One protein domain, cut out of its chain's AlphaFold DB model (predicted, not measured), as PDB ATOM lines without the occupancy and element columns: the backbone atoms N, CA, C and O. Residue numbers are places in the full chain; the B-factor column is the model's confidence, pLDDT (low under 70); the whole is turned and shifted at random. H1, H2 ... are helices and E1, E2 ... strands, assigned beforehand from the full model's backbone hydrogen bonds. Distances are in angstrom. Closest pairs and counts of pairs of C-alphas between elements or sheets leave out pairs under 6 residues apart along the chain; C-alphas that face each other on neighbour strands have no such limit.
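This is residues 2 to 145 of the 260 residues of the protein "Ankyrin repeat-containing protein" of Chlorella sorokiniana (UniProt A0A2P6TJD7). A small sheet of three strands, E1 E2 E3, covers one side of a helical hairpin, H1 and H2, and a second, shorter helical hairpin, H3 and H4, packs crosswise on the side of H1 and H2 away from the sheet. H1 is by far the longest part and runs along the long axis of the elongated outline, while the other face of the sheet is bare of named helices. The printed part has 144 residues, with three named strands and then four named helices in the order E1 E2 E3 H1 H2 H3 H4; the sheet's order is E1, E2, E3, all antiparallel, and the class is mixed, helices and strands. The whole is compact, with a radius of gyration of the C-alphas of 15.7 A, and spans 54 by 32 by 22 A.

E1, residues 4 to 11, starts at C-alpha 4 (84.472, 83.932, 92.805) and is 20.7 A long. E2, residues 14 to 21, measures 23.3 A, and E3, residues 24 to 30, 19.7 A. H1, residues 40 to 71, runs 46.5 A from C-alpha 40 (106.895, 71.665, 81.729) to C-alpha 71 (62.027, 80.603, 90.266). H2, residues 91 to 107, is 24.8 A long. H3, residues 114 to 124, measures 15.4 A, and H4, residues 128 to 137, 14.5 A, ending at C-alpha 137 (82.445, 71.713, 79.323).

E1, E2 and E3 form a meander, each strand the antiparallel neighbour of the one before. In the hairpin E1 and E2, N 8 and O 16 are 2.9 A apart; in the hairpin E2 and E3, N 19 and O 26 are 2.8 A apart, both within hydrogen-bond range. H1 and H2 are on the same face of the sheet, giving two layers, helices on one face of a sheet. H1 lies over E1 and E2 at a height over the sheet of 9.2 A, and its closest C-alphas to E2 are those of Ala 50 and Val 17, 6.1 A. H2 lies over E3 at a height of 8.4 A, with the C-alphas of Gln 99 and Val 28 closest, 5.3 A. H1, with residues 53 to 61 alone, touches H2 at a shallow tilt of 19 degrees, opposite ways; their closest C-alphas, Val 53 and Leu 98, are 7.1 A apart. H3 touches H2 about perpendicular, at 79 degrees, with the C-alphas of Ala 121 and Cys 101 closest, 5.0 A. H4 touches H1 about perpendicular, at 76 degrees, with the C-alphas of Gln 133 and Cys 56 closest, 5.5 A. H3 and H4 are not on the sheet. In H1, H2, H3 and H4 every O i to N i+4 pair is within hydrogen-bond range.

The C-alphas farthest apart, His 35 and Ala 75, are 54.0 A apart. The printed part has no cut. The link from H1 to H2, residues 72 to 90, is long. Mean pLDDT of the printed part is 83.9; it is under 70 at residue 2 and residues 73 to 85, 109 to 114 and 144 to 145.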
ATOM      1  N   ASN A   2      77.632  86.371  95.373       66.88
ATOM      2  CA  ASN A   2      78.988  86.502  94.828       66.88
ATOM      3  C   ASN A   2      79.502  85.112  94.455       66.88
ATOM      4  O   ASN A   2      79.457  84.210  95.288       66.88
ATOM      5  N   CYS A   3      79.960  84.961  93.213       77.56
ATOM      6  CA  CYS A   3      80.654  83.768  92.743       77.56
ATOM      7  C   CYS A   3      82.070  84.193  92.378       77.56
ATOM      8  O   CYS A   3      82.250  85.024  91.489       77.56
ATOM      9  N   GLN A   4      83.063  83.677  93.092       85.75
ATOM     10  CA  GLN A   4      84.472  83.932  92.805       85.75
ATOM     11  C   GLN A   4      85.230  82.620  92.900       85.75
ATOM     12  O   GLN A   4      85.119  81.919  93.908       85.75
ATOM     13  N   GLY A   5      85.991  82.310  91.855       88.88
ATOM     14  CA  GLY A   5      86.862  81.148  91.804       88.88
ATOM     15  C   GLY A   5      88.271  81.544  91.398       88.88
ATOM     16  O   GLY A   5      88.452  82.441  90.576       88.88
ATOM     17  N   TRP A   6      89.266  80.895  91.990       93.25
ATOM     18  CA  TRP A   6      90.670  81.104  91.660       93.25
ATOM     19  C   TRP A   6      91.482  79.830  91.877       93.25
ATOM     20  O   TRP A   6      91.134  78.947  92.662       93.25
ATOM     21  N   MET A   7      92.602  79.765  91.169       94.00
ATOM     22  CA  MET A   7      93.613  78.726  91.303       94.00
ATOM     23  C   MET A   7      94.690  79.207  92.277       94.00
ATOM     24  O   MET A   7      95.135  80.353  92.191       94.00
ATOM     25  N   ARG A   8      95.113  78.357  93.213       90.75
ATOM     26  CA  ARG A   8      96.144  78.682  94.207       90.75
ATOM     27  C   ARG A   8      97.271  77.660  94.141       90.75
ATOM     28  O   ARG A   8      97.008  76.465  94.233       90.75
ATOM     29  N   ASN A   9      98.504  78.160  94.037       88.62
ATOM     30  CA  ASN A   9      99.734  77.361  94.007       88.62
ATOM     31  C   ASN A   9      99.683  76.223  92.972       88.62
ATOM     32  O   ASN A   9     100.030  75.099  93.295       88.62
ATOM     33  N   VAL A  10      99.175  76.507  91.767       88.00
ATOM     34  CA  VAL A  10      99.051  75.513  90.692       88.00
ATOM     35  C   VAL A  10     100.356  75.453  89.902       88.00
ATOM     36  O   VAL A  10     100.648  76.349  89.101       88.00
ATOM     37  N   ASP A  11     101.124  74.399  90.144       87.50
ATOM     38  CA  ASP A  11     102.358  74.035  89.451       87.50
ATOM     39  C   ASP A  11     102.446  72.502  89.287       87.50
ATOM     40  O   ASP A  11     101.457  71.796  89.450       87.50
ATOM     41  N   GLY A  12     103.599  71.960  88.889       81.31
ATOM     42  CA  GLY A  12     103.723  70.517  88.655       81.31
ATOM     43  C   GLY A  12     103.754  69.677  89.940       81.31
ATOM     44  O   GLY A  12     103.562  68.463  89.870       81.31
ATOM     45  N   HIS A  13     103.901  70.306  91.113       87.00
ATOM     46  CA  HIS A  13     103.768  69.664  92.426       87.00
ATOM     47  C   HIS A  13     102.304  69.567  92.885       87.00
ATOM     48  O   HIS A  13     102.026  68.988  93.937       87.00
ATOM     49  N   GLY A  14     101.363  70.089  92.093       89.12
ATOM     50  CA  GLY A  14      99.936  70.077  92.383       89.12
ATOM     51  C   GLY A  14      99.381  71.487  92.554       89.12
ATOM     52  O   GLY A  14      99.839  72.442  91.929       89.12
ATOM     53  N   GLY A  15      98.352  71.625  93.380       92.81
ATOM     54  CA  GLY A  15      97.751  72.914  93.700       92.81
ATOM     55  C   GLY A  15      96.338  72.763  94.228       92.81
ATOM     56  O   GLY A  15      95.928  71.688  94.649       92.81
ATOM     57  N   GLN A  16      95.565  73.844  94.204       94.94
ATOM     58  CA  GLN A  16      94.154  73.769  94.570       94.94
ATOM     59  C   GLN A  16      93.297  74.761  93.789       94.94
ATOM     60  O   GLN A  16      93.707  75.893  93.512       94.94
ATOM     61  N   VAL A  17      92.065  74.354  93.505       95.88
ATOM     62  CA  VAL A  17      91.002  75.219  92.992       95.88
ATOM     63  C   VAL A  17      90.098  75.589  94.153       95.88
ATOM     64  O   VAL A  17      89.592  74.714  94.853       95.88
ATOM     65  N   VAL A  18      89.895  76.886  94.367       95.69
ATOM     66  CA  VAL A  18      88.998  77.414  95.399       95.69
ATOM     67  C   VAL A  18      87.846  78.126  94.711       95.69
ATOM     68  O   VAL A  18      88.074  78.957  93.834       95.69
ATOM     69  N   PHE A  19      86.615  77.819  95.108       95.62
ATOM     70  CA  PHE A  19      85.414  78.428  94.553       95.62
ATOM     71  C   PHE A  19      84.417  78.781  95.653       95.62
ATOM     72  O   PHE A  19      84.051  77.944  96.473       95.62
ATOM     73  N   SER A  20      83.948  80.022  95.665       93.44
ATOM     74  CA  SER A  20      82.928  80.497  96.599       93.44
ATOM     75  C   SER A  20      81.562  80.551  95.923       93.44
ATOM     76  O   SER A  20      81.408  81.143  94.854       93.44
ATOM     77  N   PHE A  21      80.563  79.928  96.546       92.69
ATOM     78  CA  PHE A  21      79.185  79.920  96.064       92.69
ATOM     79  C   PHE A  21      78.213  79.810  97.240       92.69
ATOM     80  O   PHE A  21      78.437  79.042  98.172       92.69
ATOM     81  N   GLY A  22      77.132  80.597  97.230       87.88
ATOM     82  CA  GLY A  22      76.081  80.503  98.256       87.88
ATOM     83  C   GLY A  22      76.537  80.779  99.700       87.88
ATOM     84  O   GLY A  22      75.906  80.298 100.633       87.88
ATOM     85  N   GLY A  23      77.630  81.527  99.899       88.69
ATOM     86  CA  GLY A  23      78.207  81.784 101.228       88.69
ATOM     87  C   GLY A  23      79.102  80.661 101.766       88.69
ATOM     88  O   GLY A  23      79.608  80.779 102.877       88.69
ATOM     89  N   GLN A  24      79.324  79.604 100.982       92.00
ATOM     90  CA  GLN A  24      80.253  78.517 101.279       92.00
ATOM     91  C   GLN A  24      81.492  78.610 100.383       92.00
ATOM     92  O   GLN A  24      81.445  79.185  99.290       92.00
ATOM     93  N   VAL A  25      82.603  78.040 100.851       93.94
ATOM     94  CA  VAL A  25      83.855  77.934 100.095       93.94
ATOM     95  C   VAL A  25      84.140  76.462  99.833       93.94
ATOM     96  O   VAL A  25      84.312  75.677 100.761       93.94
ATOM     97  N   TYR A  26      84.212  76.109  98.559       95.44
ATOM     98  CA  TYR A  26      84.521  74.777  98.067       95.44
ATOM     99  C   TYR A  26      85.972  74.750  97.602       95.44
ATOM    100  O   TYR A  26      86.442  75.694  96.965       95.44
ATOM    101  N   THR A  27      86.700  73.693  97.947       95.56
ATOM    102  CA  THR A  27      88.105  73.533  97.558       95.56
ATOM    103  C   THR A  27      88.321  72.142  96.989       95.56
ATOM    104  O   THR A  27      87.890  71.169  97.598       95.56
ATOM    105  N   VAL A  28      89.006  72.068  95.849       95.69
ATOM    106  CA  VAL A  28      89.483  70.822  95.242       95.69
ATOM    107  C   VAL A  28      91.005  70.871  95.204       95.69
ATOM    108  O   VAL A  28      91.589  71.756  94.580       95.69
ATOM    109  N   GLN A  29      91.639  69.942  95.908       95.44
ATOM    110  CA  GLN A  29      93.077  69.721  95.914       95.44
ATOM    111  C   GLN A  29      93.482  68.926  94.677       95.44
ATOM    112  O   GLN A  29      92.869  67.906  94.362       95.44
ATOM    113  N   LEU A  30      94.521  69.402  94.005       91.38
ATOM    114  CA  LEU A  30      95.105  68.790  92.827       91.38
ATOM    115  C   LEU A  30      96.441  68.158  93.239       91.38
ATOM    116  O   LEU A  30      97.370  68.881  93.600       91.38
ATOM    117  N   PRO A  31      96.550  66.828  93.227       89.62
ATOM    118  CA  PRO A  31      97.804  66.122  93.442       89.62
ATOM    119  C   PRO A  31      98.786  66.336  92.271       89.62
ATOM    120  O   PRO A  31      98.359  66.641  91.145       89.62
ATOM    121  N   PRO A  32     100.096  66.134  92.510       86.31
ATOM    122  CA  PRO A  32     101.133  66.246  91.488       86.31
ATOM    123  C   PRO A  32     100.906  65.292  90.311       86.31
ATOM    124  O   PRO A  32     100.195  64.287  90.416       86.31
ATOM    125  N   VAL A  33     101.530  65.622  89.181       82.19
ATOM    126  CA  VAL A  33     101.464  64.860  87.928       82.19
ATOM    127  C   VAL A  33     102.850  64.328  87.578       82.19
ATOM    128  O   VAL A  33     103.837  65.056  87.610       82.19
ATOM    129  N   GLY A  34     102.906  63.066  87.163       73.25
ATOM    130  CA  GLY A  34     104.095  62.358  86.713       73.25
ATOM    131  C   GLY A  34     105.081  62.010  87.827       73.25
ATOM    132  O   GLY A  34     104.845  62.232  89.013       73.25
ATOM    133  N   HIS A  35     106.219  61.451  87.411       72.81
ATOM    134  CA  HIS A  35     107.376  61.235  88.284       72.81
ATOM    135  C   HIS A  35     108.301  62.462  88.359       72.81
ATOM    136  O   HIS A  35     109.104  62.550  89.283       72.81
ATOM    137  N   ASP A  36     108.184  63.394  87.403       83.25
ATOM    138  CA  ASP A  36     108.966  64.632  87.336       83.25
ATOM    139  C   ASP A  36     108.046  65.872  87.414       83.25
ATOM    140  O   ASP A  36     107.591  66.380  86.377       83.25
ATOM    141  N   PRO A  37     107.758  66.365  88.633       80.88
ATOM    142  CA  PRO A  37     106.900  67.530  88.852       80.88
ATOM    143  C   PRO A  37     107.536  68.849  88.386       80.88
ATOM    144  O   PRO A  37     106.840  69.852  88.221       80.88
ATOM    145  N   ASP A  38     108.845  68.889  88.131       86.81
ATOM    146  CA  ASP A  38     109.501  70.098  87.630       86.81
ATOM    147  C   ASP A  38     109.405  70.232  86.106       86.81
ATOM    148  O   ASP A  38     109.641  71.320  85.564       86.81
ATOM    149  N   SER A  39     108.971  69.171  85.422       88.75
ATOM    150  CA  SER A  39     108.755  69.171  83.981       88.75
ATOM    151  C   SER A  39     107.679  70.174  83.539       88.75
ATOM    152  O   SER A  39     106.658  70.407  84.196       88.75
ATOM    153  N   THR A  40     107.874  70.758  82.353       88.06
ATOM    154  CA  THR A  40     106.895  71.665  81.729       88.06
ATOM    155  C   THR A  40     105.564  70.963  81.465       88.06
ATOM    156  O   THR A  40     104.506  71.585  81.558       88.06
ATOM    157  N   LEU A  41     105.616  69.661  81.168       84.88
ATOM    158  CA  LEU A  41     104.442  68.828  80.939       84.88
ATOM    159  C   LEU A  41     103.604  68.690  82.215       84.88
ATOM    160  O   LEU A  41     102.415  68.993  82.176       84.88
ATOM    161  N   ALA A  42     104.218  68.334  83.351       84.94
ATOM    162  CA  ALA A  42     103.511  68.213  84.629       84.94
ATOM    163  C   ALA A  42     102.801  69.521  85.009       84.94
ATOM    164  O   ALA A  42     101.616  69.521  85.333       84.94
ATOM    165  N   ARG A  43     103.488  70.661  84.869       87.75
ATOM    166  CA  ARG A  43     102.907  71.992  85.124       87.75
ATOM    167  C   ARG A  43     101.715  72.307  84.222       87.75
ATOM    168  O   ARG A  43     100.768  72.950  84.670       87.75
ATOM    169  N   THR A  44     101.785  71.902  82.957       88.50
ATOM    170  CA  THR A  44     100.720  72.151  81.976       88.50
ATOM    171  C   THR A  44      99.498  71.299  82.298       88.50
ATOM    172  O   THR A  44      98.412  71.848  82.442       88.50
ATOM    173  N   LEU A  45      99.694  70.005  82.555       85.88
ATOM    174  CA  LEU A  45      98.619  69.071  82.894       85.88
ATOM    175  C   LEU A  45      97.893  69.451  84.192       85.88
ATOM    176  O   LEU A  45      96.667  69.526  84.203       85.88
ATOM    177  N   VAL A  46      98.621  69.774  85.274       88.94
ATOM    178  CA  VAL A  46      97.985  70.229  86.530       88.94
ATOM    179  C   VAL A  46      97.193  71.521  86.297       88.94
ATOM    180  O   VAL A  46      96.116  71.706  86.862       88.94
ATOM    181  N   ARG A  47      97.691  72.429  85.447       90.38
ATOM    182  CA  ARG A  47      96.990  73.679  85.124       90.38
ATOM    183  C   ARG A  47      95.737  73.453  84.280       90.38
ATOM    184  O   ARG A  47      94.725  74.106  84.538       90.38
ATOM    185  N   GLU A  48      95.787  72.576  83.289       89.56
ATOM    186  CA  GLU A  48      94.624  72.207  82.474       89.56
ATOM    187  C   GLU A  48      93.542  71.549  83.330       89.56
ATOM    188  O   GLU A  48      92.367  71.912  83.237       89.56
ATOM    189  N   GLU A  49      93.937  70.681  84.258       89.81
ATOM    190  CA  GLU A  49      93.018  70.077  85.219       89.81
ATOM    191  C   GLU A  49      92.409  71.100  86.172       89.81
ATOM    192  O   GLU A  49      91.188  71.150  86.335       89.81
ATOM    193  N   ALA A  50      93.229  71.990  86.735       92.50
ATOM    194  CA  ALA A  50      92.746  73.095  87.555       92.50
ATOM    195  C   ALA A  50      91.722  73.956  86.801       92.50
ATOM    196  O   ALA A  50      90.707  74.375  87.364       92.50
ATOM    197  N   THR A  51      91.980  74.201  85.516       92.75
ATOM    198  CA  THR A  51      91.105  74.984  84.644       92.75
ATOM    199  C   THR A  51      89.791  74.251  84.395       92.75
ATOM    200  O   THR A  51      88.731  74.857  84.543       92.75
ATOM    201  N   THR A  52      89.839  72.948  84.119       92.50
ATOM    202  CA  THR A  52      88.657  72.097  83.914       92.50
ATOM    203  C   THR A  52      87.774  72.055  85.165       92.50
ATOM    204  O   THR A  52      86.562  72.270  85.095       92.50
ATOM    205  N   VAL A  53      88.372  71.875  86.347       94.44
ATOM    206  CA  VAL A  53      87.659  71.898  87.637       94.44
ATOM    207  C   VAL A  53      87.032  73.273  87.898       94.44
ATOM    208  O   VAL A  53      85.875  73.371  88.318       94.44
ATOM    209  N   LEU A  54      87.754  74.359  87.612       94.75
ATOM    210  CA  LEU A  54      87.227  75.718  87.750       94.75
ATOM    211  C   LEU A  54      86.068  75.989  86.771       94.75
ATOM    212  O   LEU A  54      85.069  76.617  87.139       94.75
ATOM    213  N   GLN A  55      86.163  75.482  85.541       93.81
ATOM    214  CA  GLN A  55      85.090  75.534  84.552       93.81
ATOM    215  C   GLN A  55      83.855  74.753  85.027       93.81
ATOM    216  O   GLN A  55      82.749  75.281  84.921       93.81
ATOM    217  N   CYS A  56      84.019  73.590  85.670       94.19
ATOM    218  CA  CYS A  56      82.908  72.834  86.271       94.19
ATOM    219  C   CYS A  56      82.159  73.659  87.313       94.19
ATOM    220  O   CYS A  56      80.931  73.766  87.263       94.19
ATOM    221  N   PHE A  57      82.886  74.285  88.240       95.25
ATOM    222  CA  PHE A  57      82.260  75.114  89.266       95.25
ATOM    223  C   PHE A  57      81.572  76.346  88.689       95.25
ATOM    224  O   PHE A  57      80.445  76.654  89.076       95.25
ATOM    225  N   SER A  58      82.221  77.041  87.754       93.50
ATOM    226  CA  SER A  58      81.647  78.242  87.141       93.50
ATOM    227  C   SER A  58      80.397  77.930  86.311       93.50
ATOM    228  O   SER A  58      79.383  78.615  86.467       93.50
ATOM    229  N   ALA A  59      80.415  76.854  85.516       91.19
ATOM    230  CA  ALA A  59      79.260  76.387  84.756       91.19
ATOM    231  C   ALA A  59      78.106  75.972  85.679       91.19
ATOM    232  O   ALA A  59      76.961  76.386  85.466       91.19
ATOM    233  N   ARG A  60      78.394  75.220  86.752       92.31
ATOM    234  CA  ARG A  60      77.376  74.830  87.735       92.31
ATOM    235  C   ARG A  60      76.774  76.043  88.436       92.31
ATOM    236  O   ARG A  60      75.553  76.130  88.542       92.31
ATOM    237  N   ALA A  61      77.601  76.986  88.885       92.25
ATOM    238  CA  ALA A  61      77.141  78.195  89.561       92.25
ATOM    239  C   ALA A  61      76.217  79.029  88.663       92.25
ATOM    240  O   ALA A  61      75.165  79.479  89.118       92.25
ATOM    241  N   ALA A  62      76.561  79.189  87.380       89.12
ATOM    242  CA  ALA A  62      75.725  79.901  86.416       89.12
ATOM    243  C   ALA A  62      74.332  79.261  86.268       89.12
ATOM    244  O   ALA A  62      73.327  79.973  86.262       89.12
ATOM    245  N   LEU A  63      74.254  77.927  86.221       87.25
ATOM    246  CA  LEU A  63      72.982  77.198  86.128       87.25
ATOM    247  C   LEU A  63      72.125  77.348  87.386       87.25
ATOM    248  O   LEU A  63      70.919  77.569  87.281       87.25
ATOM    249  N   GLU A  64      72.728  77.241  88.569       88.25
ATOM    250  CA  GLU A  64      72.018  77.417  89.842       88.25
ATOM    251  C   GLU A  64      71.472  78.845  89.978       88.25
ATOM    252  O   GLU A  64      70.316  79.043  90.360       88.25
ATOM    253  N   LEU A  65      72.261  79.852  89.584       86.31
ATOM    254  CA  LEU A  65      71.812  81.246  89.541       86.31
ATOM    255  C   LEU A  65      70.661  81.441  88.556       86.31
ATOM    256  O   LEU A  65      69.663  82.071  88.901       86.31
ATOM    257  N   GLN A  66      70.770  80.884  87.349       83.31
ATOM    258  CA  GLN A  66      69.713  80.975  86.346       83.31
ATOM    259  C   GLN A  66      68.415  80.339  86.854       83.31
ATOM    260  O   GLN A  66      67.343  80.924  86.702       83.31
ATOM    261  N   ARG A  67      68.493  79.177  87.507       81.38
ATOM    262  CA  ARG A  67      67.331  78.511  88.115       81.38
ATOM    263  C   ARG A  67      66.703  79.340  89.222       81.38
ATOM    264  O   ARG A  67      65.481  79.476  89.242       81.38
ATOM    265  N   ALA A  68      67.516  79.927  90.097       82.88
ATOM    266  CA  ALA A  68      67.031  80.811  91.149       82.88
ATOM    267  C   ALA A  68      66.314  82.045  90.571       82.88
ATOM    268  O   ALA A  68      65.243  82.405  91.051       82.88
ATOM    269  N   LEU A  69      66.853  82.651  89.503       80.31
ATOM    270  CA  LEU A  69      66.234  83.788  88.806       80.31
ATOM    271  C   LEU A  69      64.904  83.420  88.131       80.31
ATOM    272  O   LEU A  69      63.944  84.188  88.199       80.31
ATOM    273  N   VAL A  70      64.828  82.241  87.506       79.56
ATOM    274  CA  VAL A  70      63.579  81.728  86.919       79.56
ATOM    275  C   VAL A  70      62.534  81.465  88.008       79.56
ATOM    276  O   VAL A  70      61.372  81.818  87.820       79.56
ATOM    277  N   ALA A  71      62.932  80.907  89.157       78.31
ATOM    278  CA  ALA A  71      62.027  80.603  90.266       78.31
ATOM    279  C   ALA A  71      61.368  81.852  90.877       78.31
ATOM    280  O   ALA A  71      60.216  81.789  91.296       78.31
ATOM    281  N   ILE A  72      62.066  82.993  90.891       81.75
ATOM    282  CA  ILE A  72      61.524  84.270  91.387       81.75
ATOM    283  C   ILE A  72      60.755  85.070  90.320       81.75
ATOM    284  O   ILE A  72      60.345  86.197  90.582       81.75
ATOM    285  N   GLY A  73      60.555  84.516  89.118       69.75
ATOM    286  CA  GLY A  73      59.749  85.144  88.067       69.75
ATOM    287  C   GLY A  73      60.373  86.401  87.453       69.75
ATOM    288  O   GLY A  73      59.645  87.250  86.943       69.75
ATOM    289  N   ALA A  74      61.704  86.541  87.494       65.25
ATOM    290  CA  ALA A  74      62.401  87.687  86.915       65.25
ATOM    291  C   ALA A  74      62.283  87.680  85.375       65.25
ATOM    292  O   ALA A  74      63.103  87.098  84.662       65.25
ATOM    293  N   ALA A  75      61.233  88.322  84.859       46.88
ATOM    294  CA  ALA A  75      60.983  88.517  83.437       46.88
ATOM    295  C   ALA A  75      62.046  89.460  82.844       46.88
ATOM    296  O   ALA A  75      61.945  90.677  82.964       46.88
ATOM    297  N   GLY A  76      63.098  88.894  82.247       55.72
ATOM    298  CA  GLY A  76      64.148  89.663  81.568       55.72
ATOM    299  C   GLY A  76      65.552  89.063  81.632       55.72
ATOM    300  O   GLY A  76      66.435  89.527  80.916       55.72
ATOM    301  N   ALA A  77      65.785  88.029  82.447       50.94
ATOM    302  CA  ALA A  77      67.067  87.329  82.435       50.94
ATOM    303  C   ALA A  77      67.218  86.548  81.121       50.94
ATOM    304  O   ALA A  77      66.334  85.764  80.770       50.94
ATOM    305  N   ALA A  78      68.329  86.763  80.409       48.38
ATOM    306  CA  ALA A  78      68.690  85.987  79.229       48.38
ATOM    307  C   ALA A  78      68.601  84.494  79.576       48.38
ATOM    308  O   ALA A  78      69.396  83.973  80.363       48.38
ATOM    309  N   ARG A  79      67.582  83.815  79.042       49.91
ATOM    310  CA  ARG A  79      67.497  82.363  79.119       49.91
ATOM    311  C   ARG A  79      68.645  81.840  78.276       49.91
ATOM    312  O   ARG A  79      68.627  81.981  77.061       49.91
ATOM    313  N   LEU A  80      69.638  81.229  78.910       53.16
ATOM    314  CA  LEU A  80      70.366  80.183  78.212       53.16
ATOM    315  C   LEU A  80      69.299  79.126  77.898       53.16
ATOM    316  O   LEU A  80      68.682  78.615  78.841       53.16
ATOM    317  N   ASP A  81      69.026  78.878  76.615       42.81
ATOM    318  CA  ASP A  81      68.157  77.800  76.123       42.81
ATOM    319  C   ASP A  81      68.823  76.451  76.415       42.81
ATOM    320  O   ASP A  81      69.232  75.695  75.539       42.81
ATOM    321  N   VAL A  82      69.016  76.171  77.698       49.62
ATOM    322  CA  VAL A  82      69.475  74.879  78.163       49.62
ATOM    323  C   VAL A  82      68.211  74.039  78.293       49.62
ATOM    324  O   VAL A  82      67.305  74.450  79.031       49.62
ATOM    325  N   PRO A  83      68.110  72.878  77.618       48.44
ATOM    326  CA  PRO A  83      67.026  71.948  77.892       48.44
ATOM    327  C   PRO A  83      66.974  71.697  79.407       48.44
ATOM    328  O   PRO A  83      68.023  71.751  80.061       48.44
ATOM    329  N   PRO A  84      65.787  71.463  79.992       51.06
ATOM    330  CA  PRO A  84      65.627  71.249  81.425       51.06
ATOM    331  C   PRO A  84      66.241  69.900  81.825       51.06
ATOM    332  O   PRO A  84      65.550  68.957  82.190       51.06
ATOM    333  N   MET A  85      67.563  69.782  81.754       56.31
ATOM    334  CA  MET A  85      68.292  68.672  82.325       56.31
ATOM    335  C   MET A  85      68.245  68.846  83.830       56.31
ATOM    336  O   MET A  85      68.723  69.850  84.361       56.31
ATOM    337  N   GLN A  86      67.665  67.877  84.527       73.81
ATOM    338  CA  GLN A  86      67.764  67.781  85.975       73.81
ATOM    339  C   GLN A  86      69.243  67.888  86.369       73.81
ATOM    340  O   GLN A  86      70.102  67.239  85.773       73.81
ATOM    341  N   LEU A  87      69.551  68.785  87.308       83.25
ATOM    342  CA  LEU A  87      70.911  68.859  87.834       83.25
ATOM    343  C   LEU A  87      71.054  67.713  88.827       83.25
ATOM    344  O   LEU A  87      70.223  67.585  89.727       83.25
ATOM    345  N   HIS A  88      72.085  66.898  88.654       86.25
ATOM    346  CA  HIS A  88      72.400  65.836  89.597       86.25
ATOM    347  C   HIS A  88      73.118  66.432  90.809       86.25
ATOM    348  O   HIS A  88      73.999  67.278  90.650       86.25
ATOM    349  N   GLY A  89      72.721  65.999  92.007       89.25
ATOM    350  CA  GLY A  89      73.337  66.395  93.274       89.25
ATOM    351  C   GLY A  89      73.283  67.892  93.605       89.25
ATOM    352  O   GLY A  89      72.794  68.723  92.836       89.25
ATOM    353  N   SER A  90      73.802  68.233  94.778       92.56
ATOM    354  CA  SER A  90      74.050  69.597  95.241       92.56
ATOM    355  C   SER A  90      75.372  70.166  94.694       92.56
ATOM    356  O   SER A  90      76.175  69.459  94.080       92.56
ATOM    357  N   PHE A  91      75.636  71.457  94.936       92.38
ATOM    358  CA  PHE A  91      76.953  72.050  94.649       92.38
ATOM    359  C   PHE A  91      78.062  71.425  95.517       92.38
ATOM    360  O   PHE A  91      79.196  71.288  95.064       92.38
ATOM    361  N   ALA A  92      77.733  71.005  96.745       94.06
ATOM    362  CA  ALA A  92      78.669  70.297  97.616       94.06
ATOM    363  C   ALA A  92      78.999  68.905  97.065       94.06
ATOM    364  O   ALA A  92      80.168  68.531  97.040       94.06
ATOM    365  N   ASP A  93      77.995  68.202  96.531       95.50
ATOM    366  CA  ASP A  93      78.187  66.894  95.901       95.50
ATOM    367  C   ASP A  93      79.113  67.029  94.691       95.50
ATOM    368  O   ASP A  93      80.012  66.218  94.525       95.50
ATOM    369  N   LEU A  94      78.951  68.081  93.875       96.12
ATOM    370  CA  LEU A  94      79.867  68.353  92.765       96.12
ATOM    371  C   LEU A  94      81.308  68.536  93.259       96.12
ATOM    372  O   LEU A  94      82.223  67.945  92.696       96.12
ATOM    373  N   ALA A  95      81.514  69.352  94.297       95.88
ATOM    374  CA  ALA A  95      82.849  69.614  94.826       95.88
ATOM    375  C   ALA A  95      83.520  68.338  95.350       95.88
ATOM    376  O   ALA A  95      84.682  68.081  95.038       95.88
ATOM    377  N   GLN A  96      82.774  67.533  96.106       96.81
ATOM    378  CA  GLN A  96      83.256  66.257  96.621       96.81
ATOM    379  C   GLN A  96      83.558  65.276  95.483       96.81
ATOM    380  O   GLN A  96      84.645  64.708  95.433       96.81
ATOM    381  N   GLN A  97      82.639  65.124  94.530       97.00
ATOM    382  CA  GLN A  97      82.820  64.215  93.401       97.00
ATOM    383  C   GLN A  97      84.027  64.605  92.545       97.00
ATOM    384  O   GLN A  97      84.814  63.735  92.185       97.00
ATOM    385  N   LEU A  98      84.231  65.895  92.255       95.69
ATOM    386  CA  LEU A  98      85.424  66.360  91.538       95.69
ATOM    387  C   LEU A  98      86.705  66.075  92.329       95.69
ATOM    388  O   LEU A  98      87.704  65.669  91.739       95.69
ATOM    389  N   GLN A  99      86.676  66.229  93.656       95.94
ATOM    390  CA  GLN A  99      87.814  65.890  94.503       95.94
ATOM    391  C   GLN A  99      88.175  64.403  94.413       95.94
ATOM    392  O   GLN A  99      89.359  64.077  94.314       95.94
ATOM    393  N   GLU A 100      87.187  63.512  94.451       95.12
ATOM    394  CA  GLU A 100      87.377  62.062  94.336       95.12
ATOM    395  C   GLU A 100      87.835  61.665  92.920       95.12
ATOM    396  O   GLU A 100      88.760  60.862  92.777       95.12
ATOM    397  N   CYS A 101      87.286  62.300  91.877       93.06
ATOM    398  CA  CYS A 101      87.689  62.077  90.483       93.06
ATOM    399  C   CYS A 101      89.167  62.393  90.256       93.06
ATOM    400  O   CYS A 101      89.878  61.580  89.676       93.06
ATOM    401  N   VAL A 102      89.637  63.542  90.746       91.31
ATOM    402  CA  VAL A 102      91.035  63.971  90.601       91.31
ATOM    403  C   VAL A 102      91.997  62.960  91.245       91.31
ATOM    404  O   VAL A 102      93.008  62.590  90.649       91.31
ATOM    405  N   HIS A 103      91.680  62.460  92.444       90.19
ATOM    406  CA  HIS A 103      92.511  61.447  93.105       90.19
ATOM    407  C   HIS A 103      92.483  60.102  92.375       90.19
ATOM    408  O   HIS A 103      93.524  59.465  92.215       90.19
ATOM    409  N   SER A 104      91.304  59.680  91.919       88.88
ATOM    410  CA  SER A 104      91.132  58.435  91.170       88.88
ATOM    411  C   SER A 104      91.872  58.471  89.830       88.88
ATOM    412  O   SER A 104      92.585  57.526  89.507       88.88
ATOM    413  N   ALA A 105      91.790  59.584  89.095       83.81
ATOM    414  CA  ALA A 105      92.504  59.776  87.834       83.81
ATOM    415  C   ALA A 105      94.028  59.691  88.018       83.81
ATOM    416  O   ALA A 105      94.725  59.095  87.195       83.81
ATOM    417  N   ARG A 106      94.563  60.213  89.133       83.06
ATOM    418  CA  ARG A 106      95.985  60.038  89.462       83.06
ATOM    419  C   ARG A 106      96.373  58.605  89.774       83.06
ATOM    420  O   ARG A 106      97.447  58.187  89.353       83.06
ATOM    421  N   ALA A 107      95.552  57.882  90.532       80.75
ATOM    422  CA  ALA A 107      95.868  56.517  90.946       80.75
ATOM    423  C   ALA A 107      96.005  55.565  89.747       80.75
ATOM    424  O   ALA A 107      96.862  54.686  89.763       80.75
ATOM    425  N   GLU A 108      95.205  55.779  88.702       74.50
ATOM    426  CA  GLU A 108      95.206  54.959  87.482       74.50
ATOM    427  C   GLU A 108      96.301  55.365  86.478       74.50
ATOM    428  O   GLU A 108      96.482  54.711  85.453       74.50
ATOM    429  N   GLY A 109      97.052  56.443  86.745       67.88
ATOM    430  CA  GLY A 109      98.082  56.937  85.824       67.88
ATOM    431  C   GLY A 109      97.516  57.409  84.479       67.88
ATOM    432  O   GLY A 109      98.234  57.414  83.477       67.88
ATOM    433  N   GLU A 110      96.238  57.797  84.443       61.84
ATOM    434  CA  GLU A 110      95.582  58.345  83.258       61.84
ATOM    435  C   GLU A 110      96.092  59.776  83.009       61.84
ATOM    436  O   GLU A 110      95.447  60.760  83.355       61.84
ATOM    437  N   TRP A 111      97.271  59.911  82.393       60.53
ATOM    438  CA  TRP A 111      97.833  61.199  81.941       60.53
ATOM    439  C   TRP A 111      97.153  61.748  80.670       60.53
ATOM    440  O   TRP A 111      97.742  62.561  79.958       60.53
ATOM    441  N   LEU A 112      95.959  61.250  80.339       54.72
ATOM    442  CA  LEU A 112      95.177  61.677  79.177       54.72
ATOM    443  C   LEU A 112      94.669  63.112  79.375       54.72
ATOM    444  O   LEU A 112      94.660  63.621  80.497       54.72
ATOM    445  N   GLU A 113      94.244  63.746  78.277       62.56
ATOM    446  CA  GLU A 113      93.606  65.068  78.279       62.56
ATOM    447  C   GLU A 113      92.650  65.199  79.469       62.56
ATOM    448  O   GLU A 113      91.786  64.344  79.695       62.56
ATOM    449  N   SER A 114      92.864  66.237  80.279       67.00
ATOM    450  CA  SER A 114      92.364  66.277  81.655       67.00
ATOM    451  C   SER A 114      90.844  66.096  81.772       67.00
ATOM    452  O   SER A 114      90.376  65.469  82.725       67.00
ATOM    453  N   SER A 115      90.071  66.585  80.799       78.62
ATOM    454  CA  SER A 115      88.615  66.422  80.750       78.62
ATOM    455  C   SER A 115      88.192  64.956  80.594       78.62
ATOM    456  O   SER A 115      87.297  64.502  81.311       78.62
ATOM    457  N   THR A 116      88.864  64.193  79.726       84.38
ATOM    458  CA  THR A 116      88.560  62.780  79.451       84.38
ATOM    459  C   THR A 116      88.896  61.894  80.650       84.38
ATOM    460  O   THR A 116      88.059  61.095  81.072       84.38
ATOM    461  N   GLY A 117      90.076  62.068  81.257       86.12
ATOM    462  CA  GLY A 117      90.475  61.297  82.445       86.12
ATOM    463  C   GLY A 117      89.557  61.553  83.647       86.12
ATOM    464  O   GLY A 117      89.105  60.623  84.317       86.12
ATOM    465  N   LEU A 118      89.184  62.817  83.883       89.38
ATOM    466  CA  LEU A 118      88.217  63.154  84.930       89.38
ATOM    467  C   LEU A 118      86.822  62.595  84.635       89.38
ATOM    468  O   LEU A 118      86.145  62.150  85.564       89.38
ATOM    469  N   LEU A 119      86.380  62.594  83.372       91.12
ATOM    470  CA  LEU A 119      85.086  62.028  82.986       91.12
ATOM    471  C   LEU A 119      85.066  60.510  83.195       91.12
ATOM    472  O   LEU A 119      84.112  59.989  83.773       91.12
ATOM    473  N   ASN A 120      86.133  59.810  82.810       88.56
ATOM    474  CA  ASN A 120      86.295  58.380  83.065       88.56
ATOM    475  C   ASN A 120      86.262  58.060  84.557       88.56
ATOM    476  O   ASN A 120      85.543  57.150  84.977       88.56
ATOM    477  N   ALA A 121      86.987  58.829  85.373       90.44
ATOM    478  CA  ALA A 121      86.956  58.690  86.824       90.44
ATOM    479  C   ALA A 121      85.549  58.928  87.389       90.44
ATOM    480  O   ALA A 121      85.074  58.131  88.197       90.44
ATOM    481  N   ALA A 122      84.845  59.964  86.924       93.19
ATOM    482  CA  ALA A 122      83.482  60.248  87.358       93.19
ATOM    483  C   ALA A 122      82.521  59.100  87.025       93.19
ATOM    484  O   ALA A 122      81.710  58.712  87.862       93.19
ATOM    485  N   VAL A 123      82.630  58.523  85.826       92.25
ATOM    486  CA  VAL A 123      81.812  57.378  85.409       92.25
ATOM    487  C   VAL A 123      82.140  56.132  86.230       92.25
ATOM    488  O   VAL A 123      81.220  55.487  86.729       92.25
ATOM    489  N   ARG A 124      83.428  55.817  86.419       88.94
ATOM    490  CA  ARG A 124      83.893  54.678  87.233       88.94
ATOM    491  C   ARG A 124      83.395  54.748  88.675       88.94
ATOM    492  O   ARG A 124      83.071  53.719  89.250       88.94
ATOM    493  N   LEU A 125      83.337  55.952  89.242       91.19
ATOM    494  CA  LEU A 125      82.895  56.196  90.616       91.19
ATOM    495  C   LEU A 125      81.373  56.424  90.741       91.19
ATOM    496  O   LEU A 125      80.883  56.711  91.833       91.19
ATOM    497  N   GLY A 126      80.609  56.371  89.642       92.38
ATOM    498  CA  GLY A 126      79.164  56.644  89.656       92.38
ATOM    499  C   GLY A 126      78.805  58.099  90.001       92.38
ATOM    500  O   GLY A 126      77.695  58.407  90.441       92.38
ATOM    501  N   HIS A 127      79.737  59.031  89.820       95.06
ATOM    502  CA  HIS A 127      79.615  60.436  90.193       95.06
ATOM    503  C   HIS A 127      78.870  61.262  89.138       95.06
ATOM    504  O   HIS A 127      79.456  61.976  88.323       95.06
ATOM    505  N   LEU A 128      77.538  61.190  89.169       93.56
ATOM    506  CA  LEU A 128      76.674  61.807  88.156       93.56
ATOM    507  C   LEU A 128      76.764  63.339  88.086       93.56
ATOM    508  O   LEU A 128      76.607  63.897  87.003       93.56
ATOM    509  N   SER A 129      77.001  64.036  89.205       93.56
ATOM    510  CA  SER A 129      77.103  65.506  89.207       93.56
ATOM    511  C   SER A 129      78.375  65.956  88.496       93.56
ATOM    512  O   SER A 129      78.312  66.814  87.612       93.56
ATOM    513  N   ALA A 130      79.509  65.325  88.819       94.56
ATOM    514  CA  ALA A 130      80.776  65.563  88.136       94.56
ATOM    515  C   ALA A 130      80.692  65.175  86.655       94.56
ATOM    516  O   ALA A 130      80.986  66.013  85.806       94.56
ATOM    517  N   ALA A 131      80.198  63.971  86.335       93.12
ATOM    518  CA  ALA A 131      80.038  63.519  84.953       93.12
ATOM    519  C   ALA A 131      79.168  64.489  84.132       93.12
ATOM    520  O   ALA A 131      79.557  64.894  83.038       93.12
ATOM    521  N   GLN A 132      78.041  64.954  84.688       91.81
ATOM    522  CA  GLN A 132      77.179  65.937  84.025       91.81
ATOM    523  C   GLN A 132      77.894  67.256  83.727       91.81
ATOM    524  O   GLN A 132      77.646  67.854  82.682       91.81
ATOM    525  N   GLN A 133      78.716  67.764  84.651       92.06
ATOM    526  CA  GLN A 133      79.419  69.031  84.432       92.06
ATOM    527  C   GLN A 133      80.583  68.881  83.458       92.06
ATOM    528  O   GLN A 133      80.737  69.736  82.591       92.06
ATOM    529  N   LEU A 134      81.346  67.792  83.551       91.94
ATOM    530  CA  LEU A 134      82.470  67.520  82.656       91.94
ATOM    531  C   LEU A 134      82.003  67.425  81.199       91.94
ATOM    532  O   LEU A 134      82.511  68.154  80.355       91.94
ATOM    533  N   MET A 135      80.933  66.669  80.936       89.56
ATOM    534  CA  MET A 135      80.333  66.571  79.597       89.56
ATOM    535  C   MET A 135      79.810  67.900  79.039       89.56
ATOM    536  O   MET A 135      79.686  68.066  77.830       89.56
ATOM    537  N   ARG A 136      79.425  68.843  79.907       87.81
ATOM    538  CA  ARG A 136      78.950  70.164  79.470       87.81
ATOM    539  C   ARG A 136      80.082  71.092  79.059       87.81
ATOM    540  O   ARG A 136      79.834  72.006  78.278       87.81
ATOM    541  N   ILE A 137      81.254  70.926  79.658       87.88
ATOM    542  CA  ILE A 137      82.445  71.713  79.323       87.88
ATOM    543  C   ILE A 137      83.044  71.179  78.038       87.88
ATOM    544  O   ILE A 137      83.391  71.960  77.159       87.88
ATOM    545  N   ASP A 138      83.128  69.857  77.950       86.19
ATOM    546  CA  ASP A 138      83.759  69.157  76.853       86.19
ATOM    547  C   ASP A 138      82.980  67.870  76.570       86.19
ATOM    548  O   ASP A 138      83.087  66.869  77.282       86.19
ATOM    549  N   LEU A 139      82.135  67.931  75.540       83.25
ATOM    550  CA  LEU A 139      81.385  66.770  75.083       83.25
ATOM    551  C   LEU A 139      82.266  65.839  74.238       83.25
ATOM    552  O   LEU A 139      81.974  64.648  74.170       83.25
ATOM    553  N   GLU A 140      83.338  66.349  73.622       81.75
ATOM    554  CA  GLU A 140      84.247  65.549  72.791       81.75
ATOM    555  C   GLU A 140      84.968  64.497  73.635       81.75
ATOM    556  O   GLU A 140      85.109  63.358  73.193       81.75
ATOM    557  N   ALA A 141      85.254  64.810  74.902       77.19
ATOM    558  CA  ALA A 141      85.742  63.852  75.894       77.19
ATOM    559  C   ALA A 141      84.875  62.580  76.025       77.19
ATOM    560  O   ALA A 141      85.381  61.519  76.391       77.19
ATOM    561  N   ALA A 142      83.571  62.650  75.721       75.50
ATOM    562  CA  ALA A 142      82.682  61.484  75.740       75.50
ATOM    563  C   ALA A 142      82.882  60.538  74.541       75.50
ATOM    564  O   ALA A 142      82.506  59.367  74.624       75.50
ATOM    565  N   PHE A 143      83.454  61.053  73.451       73.00
ATOM    566  CA  PHE A 143      83.704  60.362  72.183       73.00
ATOM    567  C   PHE A 143      85.175  60.026  71.953       73.00
ATOM    568  O   PHE A 143      85.485  59.305  71.000       73.00
ATOM    569  N   SER A 144      86.074  60.557  72.786       68.81
ATOM    570  CA  SER A 144      87.495  60.249  72.730       68.81
ATOM    571  C   SER A 144      87.684  58.739  72.624       68.81
ATOM    572  O   SER A 144      87.124  57.969  73.407       68.81
ATOM    573  N   GLN A 145      88.458  58.318  71.624       61.28
ATOM    574  CA  GLN A 145      88.820  56.923  71.394       61.28
ATOM    575  C   GLN A 145      90.207  56.643  71.990       61.28
ATOM    576  O   GLN A 145      91.198  56.667  71.259       61.28
TER     577      GLN A 145